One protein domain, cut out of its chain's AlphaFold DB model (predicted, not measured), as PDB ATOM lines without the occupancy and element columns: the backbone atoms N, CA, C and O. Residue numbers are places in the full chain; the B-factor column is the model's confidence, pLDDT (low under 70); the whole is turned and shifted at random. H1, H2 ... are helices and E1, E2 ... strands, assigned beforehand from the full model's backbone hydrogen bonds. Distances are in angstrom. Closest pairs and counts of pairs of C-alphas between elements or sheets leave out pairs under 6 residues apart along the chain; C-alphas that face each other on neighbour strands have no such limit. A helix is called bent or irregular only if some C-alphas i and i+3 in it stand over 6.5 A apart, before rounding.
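Overview. This is residues 57 to 156 of the 593 residues of the protein "RNA-dependent RNA polymerase" of Attheya septentrionalis (UniProt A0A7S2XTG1). A strongly twisted sheet of five strands, curled like part of a barrel, has the short helix H1 packed slantwise on one face, over E6 and E3. The long hairpin of E5 and E6 runs along the longest axis, and its loop, residues 126 to 137, makes one end of that length. The printed part has 100 residues, with one named helix and six named strands in the order E1 E2 H1 E3 E4 E5 E6; the sheet is antiparallel, in the order E2, E3, E6, E5, E4. The class is mostly strand, with 49 residues in named elements, under half of those printed. The whole is compact, with a radius of gyration of the C-alphas of 14.4 A, yet elongated in outline, spanning 47 by 30 by 20 A.

Along the chain. E6, residues 138 to 148, is 30.8 A long and ends at C-alpha 148, (-18.147, 5.110, 5.371). E5, residues 114 to 125, is 29.4 A long and bends by 65 degrees at residue 119. E3, residues 89 to 95, measures 19.8 A, and E4, residues 108 to 111, 10.0 A. E2 is residues 65 to 67, 6.6 A, and E1 is residues 61 to 63, 5.9 A, beginning at C-alpha 61, (-17.943, 20.650, -8.181). H1, residues 80 to 88, is 13.1 A long and irregular: C-alphas 84 and 87 are 9.3 A apart.

Arrangement. E3 and E6 are antiparallel at 153 degrees, with N 92 and O 142 at 2.9 A. E6 and E5 form a hairpin at 160 degrees, with N 141 and O 122 at 2.8 A. E5 and E4 form another at 117 degrees, with N 116 and O 109 at 2.8 A. E4, E5 and E6 are a meander, each strand the antiparallel neighbour of the one before; with E3, neighbour of E6, they make a Greek key. At the other edge, E2 is antiparallel to E3 at 161 degrees, with N 67 and O 91 at 3.0 A. H1 is on the sheet at a height of 8.6 A, over E6 and only just over E3, on which 3 of its C-alphas fall; on the local plane it runs slantwise to E6 at 38 degrees. The closest C-alphas of H1 and E6 are those of Arg 88 and Gln 146, 4.7 A apart. In H1, 3 of 5 O i to N i+4 pairs are within hydrogen-bond range. E1 pairs with no named strand and runs on into E2 at 78 degrees.

Size, cuts and confidence. The two C-alphas farthest apart, those of Tyr 134 and Glu 153, are 47.5 A apart. The printed part has no cut. The links E2 to H1, E3 to E4 and E5 to E6 are long, 12 residues each. The mean pLDDT of the printed part is 79.8; residues 64 to 77, 98 to 101 and 127 to 136 are under 70.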
ATOM      1  N   LYS A  57     -15.705  23.056  -2.273       79.69
ATOM      2  CA  LYS A  57     -15.604  21.928  -3.202       79.69
ATOM      3  C   LYS A  57     -16.291  20.712  -2.581       79.69
ATOM      4  O   LYS A  57     -15.963  20.348  -1.461       79.69
ATOM      5  N   PHE A  58     -17.215  20.088  -3.302       81.75
ATOM      6  CA  PHE A  58     -17.801  18.799  -2.936       81.75
ATOM      7  C   PHE A  58     -17.792  17.911  -4.172       81.75
ATOM      8  O   PHE A  58     -18.383  18.256  -5.198       81.75
ATOM      9  N   GLY A  59     -17.043  16.814  -4.091       85.25
ATOM     10  CA  GLY A  59     -16.710  16.015  -5.265       85.25
ATOM     11  C   GLY A  59     -15.945  16.847  -6.294       85.25
ATOM     12  O   GLY A  59     -14.996  17.568  -5.965       85.25
ATOM     13  N   ARG A  60     -16.365  16.769  -7.557       83.31
ATOM     14  CA  ARG A  60     -15.755  17.527  -8.659       83.31
ATOM     15  C   ARG A  60     -16.208  18.984  -8.715       83.31
ATOM     16  O   ARG A  60     -15.542  19.794  -9.354       83.31
ATOM     17  N   ARG A  61     -17.293  19.345  -8.023       77.81
ATOM     18  CA  ARG A  61     -17.943  20.650  -8.181       77.81
ATOM     19  C   ARG A  61     -17.592  21.640  -7.092       77.81
ATOM     20  O   ARG A  61     -17.456  21.305  -5.917       77.81
ATOM     21  N   LYS A  62     -17.541  22.904  -7.499       70.38
ATOM     22  CA  LYS A  62     -17.610  24.046  -6.596       70.38
ATOM     23  C   LYS A  62     -19.081  24.365  -6.377       70.38
ATOM     24  O   LYS A  62     -19.768  24.736  -7.320       70.38
ATOM     25  N   ILE A  63     -19.566  24.191  -5.158       71.75
ATOM     26  CA  ILE A  63     -20.971  24.434  -4.848       71.75
ATOM     27  C   ILE A  63     -21.159  25.801  -4.199       71.75
ATOM     28  O   ILE A  63     -20.325  26.286  -3.430       71.75
ATOM     29  N   VAL A  64     -22.294  26.416  -4.510       61.06
ATOM     30  CA  VAL A  64     -22.673  27.722  -3.967       61.06
ATOM     31  C   VAL A  64     -23.247  27.578  -2.554       61.06
ATOM     32  O   VAL A  64     -23.101  28.482  -1.735       61.06
ATOM     33  N   LYS A  65     -23.859  26.425  -2.237       65.81
ATOM     34  CA  LYS A  65     -24.543  26.195  -0.962       65.81
ATOM     35  C   LYS A  65     -24.463  24.733  -0.517       65.81
ATOM     36  O   LYS A  65     -25.082  23.851  -1.107       65.81
ATOM     37  N   VAL A  66     -23.747  24.483   0.578       64.62
ATOM     38  CA  VAL A  66     -23.815  23.205   1.308       64.62
ATOM     39  C   VAL A  66     -24.577  23.430   2.592       64.62
ATOM     40  O   VAL A  66     -24.229  24.323   3.363       64.62
ATOM     41  N   ARG A  67     -25.570  22.587   2.867       62.31
ATOM     42  CA  ARG A  67     -26.083  22.443   4.226       62.31
ATOM     43  C   ARG A  67     -25.436  21.206   4.826       62.31
ATOM     44  O   ARG A  67     -25.893  20.084   4.637       62.31
ATOM     45  N   LEU A  68     -24.323  21.438   5.515       53.38
ATOM     46  CA  LEU A  68     -23.793  20.475   6.467       53.38
ATOM     47  C   LEU A  68     -24.649  20.600   7.724       53.38
ATOM     48  O   LEU A  68     -24.607  21.635   8.384       53.38
ATOM     49  N   GLU A  69     -25.408  19.566   8.074       53.72
ATOM     50  CA  GLU A  69     -26.203  19.534   9.316       53.72
ATOM     51  C   GLU A  69     -25.322  19.495  10.589       53.72
ATOM     52  O   GLU A  69     -25.823  19.382  11.700       53.72
ATOM     53  N   GLN A  70     -23.999  19.648  10.449       44.50
ATOM     54  CA  GLN A  70     -23.009  19.587  11.525       44.50
ATOM     55  C   GLN A  70     -22.889  20.864  12.375       44.50
ATOM     56  O   GLN A  70     -22.063  20.902  13.286       44.50
ATOM     57  N   SER A  71     -23.682  21.920  12.142       43.31
ATOM     58  CA  SER A  71     -23.722  23.014  13.121       43.31
ATOM     59  C   SER A  71     -24.563  22.561  14.317       43.31
ATOM     60  O   SER A  71     -25.745  22.259  14.157       43.31
ATOM     61  N   ASN A  72     -23.967  22.520  15.514       45.84
ATOM     62  CA  ASN A  72     -24.564  22.020  16.768       45.84
ATOM     63  C   ASN A  72     -25.930  22.638  17.163       45.84
ATOM     64  O   ASN A  72     -26.510  22.223  18.161       45.84
ATOM     65  N   ASN A  73     -26.462  23.598  16.397       48.06
ATOM     66  CA  ASN A  73     -27.740  24.269  16.642       48.06
ATOM     67  C   ASN A  73     -28.746  24.216  15.473       48.06
ATOM     68  O   ASN A  73     -29.896  24.621  15.664       48.06
ATOM     69  N   SER A  74     -28.382  23.726  14.281       47.50
ATOM     70  CA  SER A  74     -29.338  23.586  13.172       47.50
ATOM     71  C   SER A  74     -29.980  22.206  13.223       47.50
ATOM     72  O   SER A  74     -29.326  21.214  12.912       47.50
ATOM     73  N   LYS A  75     -31.258  22.137  13.613       57.16
ATOM     74  CA  LYS A  75     -32.021  20.887  13.523       57.16
ATOM     75  C   LYS A  75     -31.945  20.339  12.089       57.16
ATOM     76  O   LYS A  75     -32.053  21.146  11.158       57.16
ATOM     77  N   PRO A  76     -31.793  19.014  11.924       59.62
ATOM     78  CA  PRO A  76     -31.825  18.389  10.612       59.62
ATOM     79  C   PRO A  76     -33.117  18.762   9.877       59.62
ATOM     80  O   PRO A  76     -34.112  19.155  10.500       59.62
ATOM     81  N   ALA A  77     -33.116  18.679   8.545       69.31
ATOM     82  CA  ALA A  77     -34.353  18.821   7.784       69.31
ATOM     83  C   ALA A  77     -35.415  17.880   8.380       69.31
ATOM     84  O   ALA A  77     -35.093  16.769   8.770       69.31
ATOM     85  N   ASP A  78     -36.678  18.282   8.497       88.06
ATOM     86  CA  ASP A  78     -37.706  17.388   9.043       88.06
ATOM     87  C   ASP A  78     -38.210  16.473   7.904       88.06
ATOM     88  O   ASP A  78     -39.217  16.783   7.276       88.06
ATOM     89  N   THR A  79     -37.474  15.416   7.543       92.88
ATOM     90  CA  THR A  79     -37.790  14.480   6.438       92.88
ATOM     91  C   THR A  79     -37.653  13.027   6.903       92.88
ATOM     92  O   THR A  79     -37.160  12.779   8.002       92.88
ATOM     93  N   ILE A  80     -38.060  12.052   6.081       94.31
ATOM     94  CA  ILE A  80     -37.828  10.633   6.405       94.31
ATOM     95  C   ILE A  80     -36.324  10.330   6.385       94.31
ATOM     96  O   ILE A  80     -35.811   9.738   7.327       94.31
ATOM     97  N   LEU A  81     -35.603  10.789   5.355       94.44
ATOM     98  CA  LEU A  81     -34.170  10.506   5.204       94.44
ATOM     99  C   LEU A  81     -33.326  11.056   6.349       94.44
ATOM    100  O   LEU A  81     -32.427  10.381   6.833       94.44
ATOM    101  N   SER A  82     -33.620  12.268   6.795       91.69
ATOM    102  CA  SER A  82     -32.897  12.888   7.903       91.69
ATOM    103  C   SER A  82     -33.189  12.227   9.243       91.69
ATOM    104  O   SER A  82     -32.305  12.171  10.090       91.69
ATOM    105  N   PHE A  83     -34.398  11.696   9.435       90.44
ATOM    106  CA  PHE A  83     -34.684  10.873  10.603       90.44
ATOM    107  C   PHE A  83     -33.932   9.537  10.540       90.44
ATOM    108  O   PHE A  83     -33.380   9.098  11.537       90.44
ATOM    109  N   MET A  84     -33.895   8.903   9.368       91.56
ATOM    110  CA  MET A  84     -33.261   7.595   9.193       91.56
ATOM    111  C   MET A  84     -31.736   7.627   9.295       91.56
ATOM    112  O   MET A  84     -31.140   6.770   9.937       91.56
ATOM    113  N   PHE A  85     -31.106   8.574   8.605       93.31
ATOM    114  CA  PHE A  85     -29.653   8.617   8.463       93.31
ATOM    115  C   PHE A  85     -28.999   9.613   9.420       93.31
ATOM    116  O   PHE A  85     -27.775   9.610   9.545       93.31
ATOM    117  N   GLU A  86     -29.789  10.437  10.115       90.38
ATOM    118  CA  GLU A  86     -29.333  11.413  11.105       90.38
ATOM    119  C   GLU A  86     -28.070  12.161  10.630       90.38
ATOM    120  O   GLU A  86     -28.047  12.779   9.567       90.38
ATOM    121  N   LYS A  87     -26.974  12.043  11.387       89.75
ATOM    122  CA  LYS A  87     -25.687  12.701  11.139       89.75
ATOM    123  C   LYS A  87     -24.971  12.225   9.870       89.75
ATOM    124  O   LYS A  87     -24.015  12.876   9.457       89.75
ATOM    125  N   ARG A  88     -25.397  11.108   9.265       93.44
ATOM    126  CA  ARG A  88     -24.849  10.594   7.999       93.44
ATOM    127  C   ARG A  88     -25.437  11.310   6.786       93.44
ATOM    128  O   ARG A  88     -24.888  11.165   5.697       93.44
ATOM    129  N   LEU A  89     -26.532  12.061   6.925       92.81
ATOM    130  CA  LEU A  89     -27.145  12.757   5.797       92.81
ATOM    131  C   LEU A  89     -26.418  14.073   5.487       92.81
ATOM    132  O   LEU A  89     -26.157  14.901   6.359       92.81
ATOM    133  N   LYS A  90     -26.138  14.303   4.206       91.06
ATOM    134  CA  LYS A  90     -25.576  15.549   3.687       91.06
ATOM    135  C   LYS A  90     -26.441  16.084   2.553       91.06
ATOM    136  O   LYS A  90     -26.693  15.386   1.574       91.06
ATOM    137  N   ILE A  91     -26.879  17.338   2.674       89.88
ATOM    138  CA  ILE A  91     -27.757  17.989   1.694       89.88
ATOM    139  C   ILE A  91     -26.975  19.060   0.932       89.88
ATOM    140  O   ILE A  91     -26.402  19.987   1.516       89.88
ATOM    141  N   VAL A  92     -26.989  18.954  -0.392       88.94
ATOM    142  CA  VAL A  92     -26.306  19.869  -1.307       88.94
ATOM    143  C   VAL A  92     -27.343  20.477  -2.242       88.94
ATOM    144  O   VAL A  92     -28.014  19.759  -2.972       88.94
ATOM    145  N   ASP A  93     -27.487  21.801  -2.218       86.12
ATOM    146  CA  ASP A  93     -28.370  22.523  -3.137       86.12
ATOM    147  C   ASP A  93     -27.491  23.169  -4.224       86.12
ATOM    148  O   ASP A  93     -26.661  24.031  -3.929       86.12
ATOM    149  N   ILE A  94     -27.664  22.757  -5.483       85.06
ATOM    150  CA  ILE A  94     -26.906  23.271  -6.635       85.06
ATOM    151  C   ILE A  94     -27.840  24.110  -7.515       85.06
ATOM    152  O   ILE A  94     -28.841  23.573  -8.001       85.06
ATOM    153  N   PRO A  95     -27.571  25.409  -7.730       82.44
ATOM    154  CA  PRO A  95     -28.362  26.235  -8.634       82.44
ATOM    155  C   PRO A  95     -28.422  25.645 -10.048       82.44
ATOM    156  O   PRO A  95     -27.432  25.179 -10.599       82.44
ATOM    157  N   LEU A  96     -29.596  25.697 -10.671       81.06
ATOM    158  CA  LEU A  96     -29.755  25.385 -12.088       81.06
ATOM    159  C   LEU A  96     -29.576  26.676 -12.891       81.06
ATOM    160  O   LEU A  96     -30.552  27.289 -13.328       81.06
ATOM    161  N   ASN A  97     -28.327  27.119 -13.038       75.69
ATOM    162  CA  ASN A  97     -27.955  28.134 -14.025       75.69
ATOM    163  C   ASN A  97     -27.487  27.444 -15.325       75.69
ATOM    164  O   ASN A  97     -27.323  26.226 -15.364       75.69
ATOM    165  N   LYS A  98     -27.359  28.205 -16.420       64.94
ATOM    166  CA  LYS A  98     -27.002  27.638 -17.734       64.94
ATOM    167  C   LYS A  98     -25.581  27.074 -17.775       64.94
ATOM    168  O   LYS A  98     -25.349  26.166 -18.557       64.94
ATOM    169  N   ASP A  99     -24.681  27.594 -16.944       64.12
ATOM    170  CA  ASP A  99     -23.249  27.298 -17.019       64.12
ATOM    171  C   ASP A  99     -22.855  26.084 -16.151       64.12
ATOM    172  O   ASP A  99     -21.900  25.382 -16.461       64.12
ATOM    173  N   GLU A 100     -23.610  25.775 -15.088       64.25
ATOM    174  CA  GLU A 100     -23.386  24.610 -14.207       64.25
ATOM    175  C   GLU A 100     -24.151  23.345 -14.654       64.25
ATOM    176  O   GLU A 100     -24.043  22.284 -14.027       64.25
ATOM    177  N   ALA A 101     -24.946  23.455 -15.720       62.16
ATOM    178  CA  ALA A 101     -25.852  22.420 -16.221       62.16
ATOM    179  C   ALA A 101     -25.181  21.308 -17.042       62.16
ATOM    180  O   ALA A 101     -25.773  20.244 -17.224       62.16
ATOM    181  N   ASP A 102     -23.989  21.572 -17.579       70.69
ATOM    182  CA  ASP A 102     -23.422  20.745 -18.649       70.69
ATOM    183  C   ASP A 102     -22.656  19.523 -18.131       70.69
ATOM    184  O   ASP A 102     -22.427  18.564 -18.866       70.69
ATOM    185  N   GLU A 103     -22.303  19.507 -16.847       79.88
ATOM    186  CA  GLU A 103     -21.694  18.338 -16.222       79.88
ATOM    187  C   GLU A 103     -22.767  17.462 -15.536       79.88
ATOM    188  O   GLU A 103     -23.800  17.970 -15.072       79.88
ATOM    189  N   PRO A 104     -22.550  16.144 -15.406       86.06
ATOM    190  CA  PRO A 104     -23.326  15.303 -14.500       86.06
ATOM    191  C   PRO A 104     -22.924  15.556 -13.038       86.06
ATOM    192  O   PRO A 104     -21.825  16.041 -12.748       86.06
ATOM    193  N   TYR A 105     -23.821  15.272 -12.098       90.44
ATOM    194  CA  TYR A 105     -23.480  15.251 -10.672       90.44
ATOM    195  C   TYR A 105     -22.662  13.998 -10.318       90.44
ATOM    196  O   TYR A 105     -22.554  13.059 -11.104       90.44
ATOM    197  N   ASP A 106     -22.068  13.982  -9.129       93.31
ATOM    198  CA  ASP A 106     -21.336  12.816  -8.639       93.31
ATOM    199  C   ASP A 106     -22.293  11.879  -7.893       93.31
ATOM    200  O   ASP A 106     -22.993  12.317  -6.982       93.31
ATOM    201  N   SER A 107     -22.342  10.593  -8.252       95.12
ATOM    202  CA  SER A 107     -23.089   9.587  -7.475       95.12
ATOM    203  C   SER A 107     -22.354   9.195  -6.191       95.12
ATOM    204  O   SER A 107     -22.996   8.845  -5.203       95.12
ATOM    205  N   PHE A 108     -21.024   9.332  -6.182       96.56
ATOM    206  CA  PHE A 108     -20.161   9.125  -5.023       96.56
ATOM    207  C   PHE A 108     -19.244  10.319  -4.809       96.56
ATOM    208  O   PHE A 108     -18.677  10.851  -5.761       96.56
ATOM    209  N   VAL A 109     -19.056  10.707  -3.552       95.62
ATOM    210  CA  VAL A 109     -18.140  11.783  -3.177       95.62
ATOM    211  C   VAL A 109     -17.246  11.324  -2.036       95.62
ATOM    212  O   VAL A 109     -17.737  10.848  -1.017       95.62
ATOM    213  N   GLU A 110     -15.938  11.496  -2.199       95.06
ATOM    214  CA  GLU A 110     -14.960  11.308  -1.129       95.06
ATOM    215  C   GLU A 110     -14.522  12.669  -0.586       95.06
ATOM    216  O   GLU A 110     -14.130  13.562  -1.339       95.06
ATOM    217  N   GLU A 111     -14.605  12.839   0.729       91.88
ATOM    218  CA  GLU A 111     -14.243  14.084   1.401       91.88
ATOM    219  C   GLU A 111     -13.789  13.791   2.832       91.88
ATOM    220  O   GLU A 111     -14.497  13.135   3.592       91.88
ATOM    221  N   ASN A 112     -12.606  14.285   3.214       90.75
ATOM    222  CA  ASN A 112     -12.051  14.148   4.568       90.75
ATOM    223  C   ASN A 112     -12.041  12.693   5.090       90.75
ATOM    224  O   ASN A 112     -12.410  12.429   6.233       90.75
ATOM    225  N   GLY A 113     -11.672  11.735   4.231       93.88
ATOM    226  CA  GLY A 113     -11.644  10.303   4.565       93.88
ATOM    227  C   GLY A 113     -13.022   9.642   4.681       93.88
ATOM    228  O   GLY A 113     -13.102   8.469   5.029       93.88
ATOM    229  N   SER A 114     -14.101  10.373   4.396       96.00
ATOM    230  CA  SER A 114     -15.467   9.856   4.362       96.00
ATOM    231  C   SER A 114     -15.935   9.644   2.931       96.00
ATOM    232  O   SER A 114     -15.602  10.431   2.043       96.00
ATOM    233  N   ARG A 115     -16.754   8.613   2.720       96.88
ATOM    234  CA  ARG A 115     -17.414   8.324   1.447       96.88
ATOM    235  C   ARG A 115     -18.907   8.583   1.573       96.88
ATOM    236  O   ARG A 115     -19.569   8.087   2.485       96.88
ATOM    237  N   TYR A 116     -19.427   9.337   0.620       97.44
ATOM    238  CA  TYR A 116     -20.824   9.711   0.502       97.44
ATOM    239  C   TYR A 116     -21.417   9.102  -0.764       97.44
ATOM    240  O   TYR A 116     -20.777   9.131  -1.815       97.44
ATOM    241  N   GLU A 117     -22.641   8.596  -0.680       98.06
ATOM    242  CA  GLU A 117     -23.383   8.021  -1.802       98.06
ATOM    243  C   GLU A 117     -24.722   8.741  -1.990       98.06
ATOM    244  O   GLU A 117     -25.415   9.055  -1.022       98.06
ATOM    245  N   LEU A 118     -25.072   9.050  -3.240       98.00
ATOM    246  CA  LEU A 118     -26.297   9.761  -3.589       98.00
ATOM    247  C   LEU A 118     -27.521   8.867  -3.351       98.00
ATOM    248  O   LEU A 118     -27.669   7.830  -3.992       98.00
ATOM    249  N   ILE A 119     -28.441   9.305  -2.492       97.69
ATOM    250  CA  ILE A 119     -29.712   8.602  -2.267       97.69
ATOM    251  C   ILE A 119     -30.850   9.197  -3.094       97.69
ATOM    252  O   ILE A 119     -31.758   8.483  -3.515       97.69
ATOM    253  N   SER A 120     -30.857  10.513  -3.314       96.31
ATOM    254  CA  SER A 120     -31.977  11.149  -4.000       96.31
ATOM    255  C   SER A 120     -31.636  12.539  -4.538       96.31
ATOM    256  O   SER A 120     -30.858  13.283  -3.937       96.31
ATOM    257  N   ALA A 121     -32.269  12.908  -5.653       94.06
ATOM    258  CA  ALA A 121     -32.148  14.209  -6.303       94.06
ATOM    259  C   ALA A 121     -33.536  14.799  -6.574       94.06
ATOM    260  O   ALA A 121     -34.439  14.090  -7.011       94.06
ATOM    261  N   LYS A 122     -33.713  16.097  -6.315       90.31
ATOM    262  CA  LYS A 122     -34.989  16.794  -6.508       90.31
ATOM    263  C   LYS A 122     -34.783  18.207  -7.032       90.31
ATOM    264  O   LYS A 122     -34.105  19.012  -6.399       90.31
ATOM    265  N   VAL A 123     -35.448  18.551  -8.132       87.38
ATOM    266  CA  VAL A 123     -35.536  19.946  -8.587       87.38
ATOM    267  C   VAL A 123     -36.540  20.697  -7.712       87.38
ATOM    268  O   VAL A 123     -37.679  20.265  -7.540       87.38
ATOM    269  N   GLN A 124     -36.146  21.848  -7.177       85.56
ATOM    270  CA  GLN A 124     -37.011  22.698  -6.363       85.56
ATOM    271  C   GLN A 124     -36.739  24.182  -6.620       85.56
ATOM    272  O   GLN A 124     -35.743  24.557  -7.237       85.56
ATOM    273  N   ASN A 125     -37.633  25.041  -6.132       83.00
ATOM    274  CA  ASN A 125     -37.377  26.479  -6.110       83.00
ATOM    275  C   ASN A 125     -36.295  26.784  -5.071       83.00
ATOM    276  O   ASN A 125     -36.378  26.326  -3.924       83.00
ATOM    277  N   ASP A 126     -35.320  27.587  -5.472       77.56
ATOM    278  CA  ASP A 126     -34.294  28.114  -4.591       77.56
ATOM    279  C   ASP A 126     -34.934  29.166  -3.677       77.56
ATOM    280  O   ASP A 126     -35.352  30.241  -4.105       77.56
ATOM    281  N   GLY A 127     -35.121  28.789  -2.413       64.00
ATOM    282  CA  GLY A 127     -35.892  29.562  -1.440       64.00
ATOM    283  C   GLY A 127     -35.178  30.793  -0.885       64.00
ATOM    284  O   GLY A 127     -35.803  31.520  -0.119       64.00
ATOM    285  N   ASP A 128     -33.908  31.006  -1.231       47.34
ATOM    286  CA  ASP A 128     -33.072  32.056  -0.636       47.34
ATOM    287  C   ASP A 128     -32.962  33.300  -1.523       47.34
ATOM    288  O   ASP A 128     -32.584  34.373  -1.050       47.34
ATOM    289  N   VAL A 129     -33.330  33.200  -2.800       45.81
ATOM    290  CA  VAL A 129     -33.350  34.368  -3.674       45.81
ATOM    291  C   VAL A 129     -34.726  35.007  -3.547       45.81
ATOM    292  O   VAL A 129     -35.722  34.462  -4.020       45.81
ATOM    293  N   ASN A 130     -34.777  36.198  -2.941       38.16
ATOM    294  CA  ASN A 130     -35.874  37.157  -3.109       38.16
ATOM    295  C   ASN A 130     -35.912  37.623  -4.573       38.16
ATOM    296  O   ASN A 130     -35.715  38.792  -4.898       38.16
ATOM    297  N   SER A 131     -36.107  36.693  -5.497       35.31
ATOM    298  CA  SER A 131     -36.366  37.011  -6.878       35.31
ATOM    299  C   SER A 131     -37.738  37.659  -6.911       35.31
ATOM    300  O   SER A 131     -38.708  37.076  -6.416       35.31
ATOM    301  N   GLY A 132     -37.833  38.859  -7.484       37.28
ATOM    302  CA  GLY A 132     -39.122  39.463  -7.806       37.28
ATOM    303  C   GLY A 132     -40.037  38.457  -8.515       37.28
ATOM    304  O   GLY A 132     -39.567  37.458  -9.055       37.28
ATOM    305  N   GLN A 133     -41.343  38.734  -8.517       42.22
ATOM    306  CA  GLN A 133     -42.456  37.837  -8.894       42.22
ATOM    307  C   GLN A 133     -42.315  37.009 -10.195       42.22
ATOM    308  O   GLN A 133     -43.158  36.156 -10.454       42.22
ATOM    309  N   TYR A 134     -41.281  37.213 -11.010       43.19
ATOM    310  CA  TYR A 134     -41.199  36.754 -12.389       43.19
ATOM    311  C   TYR A 134     -40.253  35.566 -12.647       43.19
ATOM    312  O   TYR A 134     -40.481  34.870 -13.629       43.19
ATOM    313  N   PHE A 135     -39.265  35.260 -11.790       55.12
ATOM    314  CA  PHE A 135     -38.410  34.063 -11.940       55.12
ATOM    315  C   PHE A 135     -37.873  33.584 -10.591       55.12
ATOM    316  O   PHE A 135     -36.857  34.097 -10.142       55.12
ATOM    317  N   SER A 136     -38.503  32.582  -9.968       66.12
ATOM    318  CA  SER A 136     -37.866  31.884  -8.847       66.12
ATOM    319  C   SER A 136     -36.722  31.033  -9.400       66.12
ATOM    320  O   SER A 136     -37.011  30.101 -10.165       66.12
ATOM    321  N   PRO A 137     -35.449  31.332  -9.083       78.56
ATOM    322  CA  PRO A 137     -34.351  30.468  -9.484       78.56
ATOM    323  C   PRO A 137     -34.632  29.049  -8.992       78.56
ATOM    324  O   PRO A 137     -35.256  28.845  -7.950       78.56
ATOM    325  N   LYS A 138     -34.244  28.059  -9.791       84.50
ATOM    326  CA  LYS A 138     -34.379  26.649  -9.427       84.50
ATOM    327  C   LYS A 138     -33.028  26.131  -8.961       84.50
ATOM    328  O   LYS A 138     -31.996  26.566  -9.463       84.50
ATOM    329  N   CYS A 139     -33.043  25.170  -8.055       86.94
ATOM    330  CA  CYS A 139     -31.876  24.383  -7.690       86.94
ATOM    331  C   CYS A 139     -32.219  22.892  -7.729       86.94
ATOM    332  O   CYS A 139     -33.387  22.504  -7.627       86.94
ATOM    333  N   VAL A 140     -31.200  22.054  -7.884       89.50
ATOM    334  CA  VAL A 140     -31.293  20.626  -7.585       89.50
ATOM    335  C   VAL A 140     -30.806  20.424  -6.165       89.50
ATOM    336  O   VAL A 140     -29.671  20.756  -5.833       89.50
ATOM    337  N   ARG A 141     -31.679  19.867  -5.336       90.62
ATOM    338  CA  ARG A 141     -31.335  19.320  -4.034       90.62
ATOM    339  C   ARG A 141     -30.856  17.891  -4.212       90.62
ATOM    340  O   ARG A 141     -31.645  17.026  -4.586       90.62
ATOM    341  N   LEU A 142     -29.592  17.659  -3.909       93.62
ATOM    342  CA  LEU A 142     -28.978  16.345  -3.817       93.62
ATOM    343  C   LEU A 142     -28.873  15.960  -2.343       93.62
ATOM    344  O   LEU A 142     -28.446  16.767  -1.513       93.62
ATOM    345  N   GLN A 143     -29.264  14.735  -2.019       95.00
ATOM    346  CA  GLN A 143     -29.084  14.165  -0.691       95.00
ATOM    347  C   GLN A 143     -28.128  12.987  -0.778       95.00
ATOM    348  O   GLN A 143     -28.352  12.060  -1.556       95.00
ATOM    349  N   TYR A 144     -27.076  13.044   0.026       96.44
ATOM    350  CA  TYR A 144     -26.049  12.023   0.125       96.44
ATOM    351  C   TYR A 144     -26.056  11.394   1.513       96.44
ATOM    352  O   TYR A 144     -26.264  12.095   2.502       96.44
ATOM    353  N   VAL A 145     -25.774  10.099   1.590       97.06
ATOM    354  CA  VAL A 145     -25.585   9.365   2.845       97.06
ATOM    355  C   VAL A 145     -24.110   9.016   3.000       97.06
ATOM    356  O   VAL A 145     -23.480   8.531   2.065       97.06
ATOM    357  N   GLN A 146     -23.548   9.270   4.179       96.88
ATOM    358  CA  GLN A 146     -22.200   8.860   4.553       96.88
ATOM    359  C   GLN A 146     -22.167   7.346   4.795       96.88
ATOM    360  O   GLN A 146     -22.556   6.856   5.862       96.88
ATOM    361  N   VAL A 147     -21.715   6.612   3.780       97.94
ATOM    362  CA  VAL A 147     -21.645   5.144   3.776       97.94
ATOM    363  C   VAL A 147     -20.388   4.621   4.465       97.94
ATOM    364  O   VAL A 147     -20.395   3.514   4.984       97.94
ATOM    365  N   SER A 148     -19.321   5.417   4.548       97.62
ATOM    366  CA  SER A 148     -18.147   5.110   5.371       97.62
ATOM    367  C   SER A 148     -17.401   6.382   5.779       97.62
ATOM    368  O   SER A 148     -17.584   7.448   5.183       97.62
ATOM    369  N   GLY A 149     -16.566   6.293   6.812       95.50
ATOM    370  CA  GLY A 149     -15.714   7.392   7.261       95.50
ATOM    371  C   GLY A 149     -15.067   7.114   8.616       95.50
ATOM    372  O   GLY A 149     -15.301   6.048   9.190       95.50
ATOM    373  N   PRO A 150     -14.259   8.054   9.134       93.81
ATOM    374  CA  PRO A 150     -13.683   7.948  10.470       93.81
ATOM    375  C   PRO A 150     -14.786   7.756  11.514       93.81
ATOM    376  O   PRO A 150     -15.804   8.447  11.468       93.81
ATOM    377  N   ASP A 151     -14.580   6.812  12.432       89.81
ATOM    378  CA  ASP A 151     -15.467   6.538  13.571       89.81
ATOM    379  C   ASP A 151     -16.906   6.118  13.206       89.81
ATOM    380  O   ASP A 151     -17.811   6.185  14.040       89.81
ATOM    381  N   LEU A 152     -17.137   5.671  11.965       93.06
ATOM    382  CA  LEU A 152     -18.432   5.177  11.509       93.06
ATOM    383  C   LEU A 152     -18.311   3.773  10.931       93.06
ATOM    384  O   LEU A 152     -17.557   3.541   9.986       93.06
ATOM    385  N   GLU A 153     -19.158   2.870  11.421       95.62
ATOM    386  CA  GLU A 153     -19.349   1.572  10.779       95.62
ATOM    387  C   GLU A 153     -19.791   1.764   9.317       95.62
ATOM    388  O   GLU A 153     -20.661   2.619   9.053       95.62
ATOM    389  N   PRO A 154     -19.200   1.012   8.370       97.00
ATOM    390  CA  PRO A 154     -19.648   0.997   6.988       97.00
ATOM    391  C   PRO A 154     -21.131   0.635   6.882       97.00
ATOM    392  O   PRO A 154     -21.634  -0.221   7.606       97.00
ATOM    393  N   LEU A 155     -21.828   1.294   5.964       97.06
ATOM    394  CA  LEU A 155     -23.252   1.128   5.710       97.06
ATOM    395  C   LEU A 155     -23.454   0.822   4.228       97.06
ATOM    396  O   LEU A 155     -22.937   1.543   3.374       97.06
ATOM    397  N   ASP A 156     -24.226  -0.219   3.927       97.88
ATOM    398  CA  ASP A 156     -24.670  -0.512   2.564       97.88
ATOM    399  C   ASP A 156     -26.004   0.194   2.306       97.88
ATOM    400  O   ASP A 156     -27.048  -0.185   2.839       97.88
TER     401      ASP A 156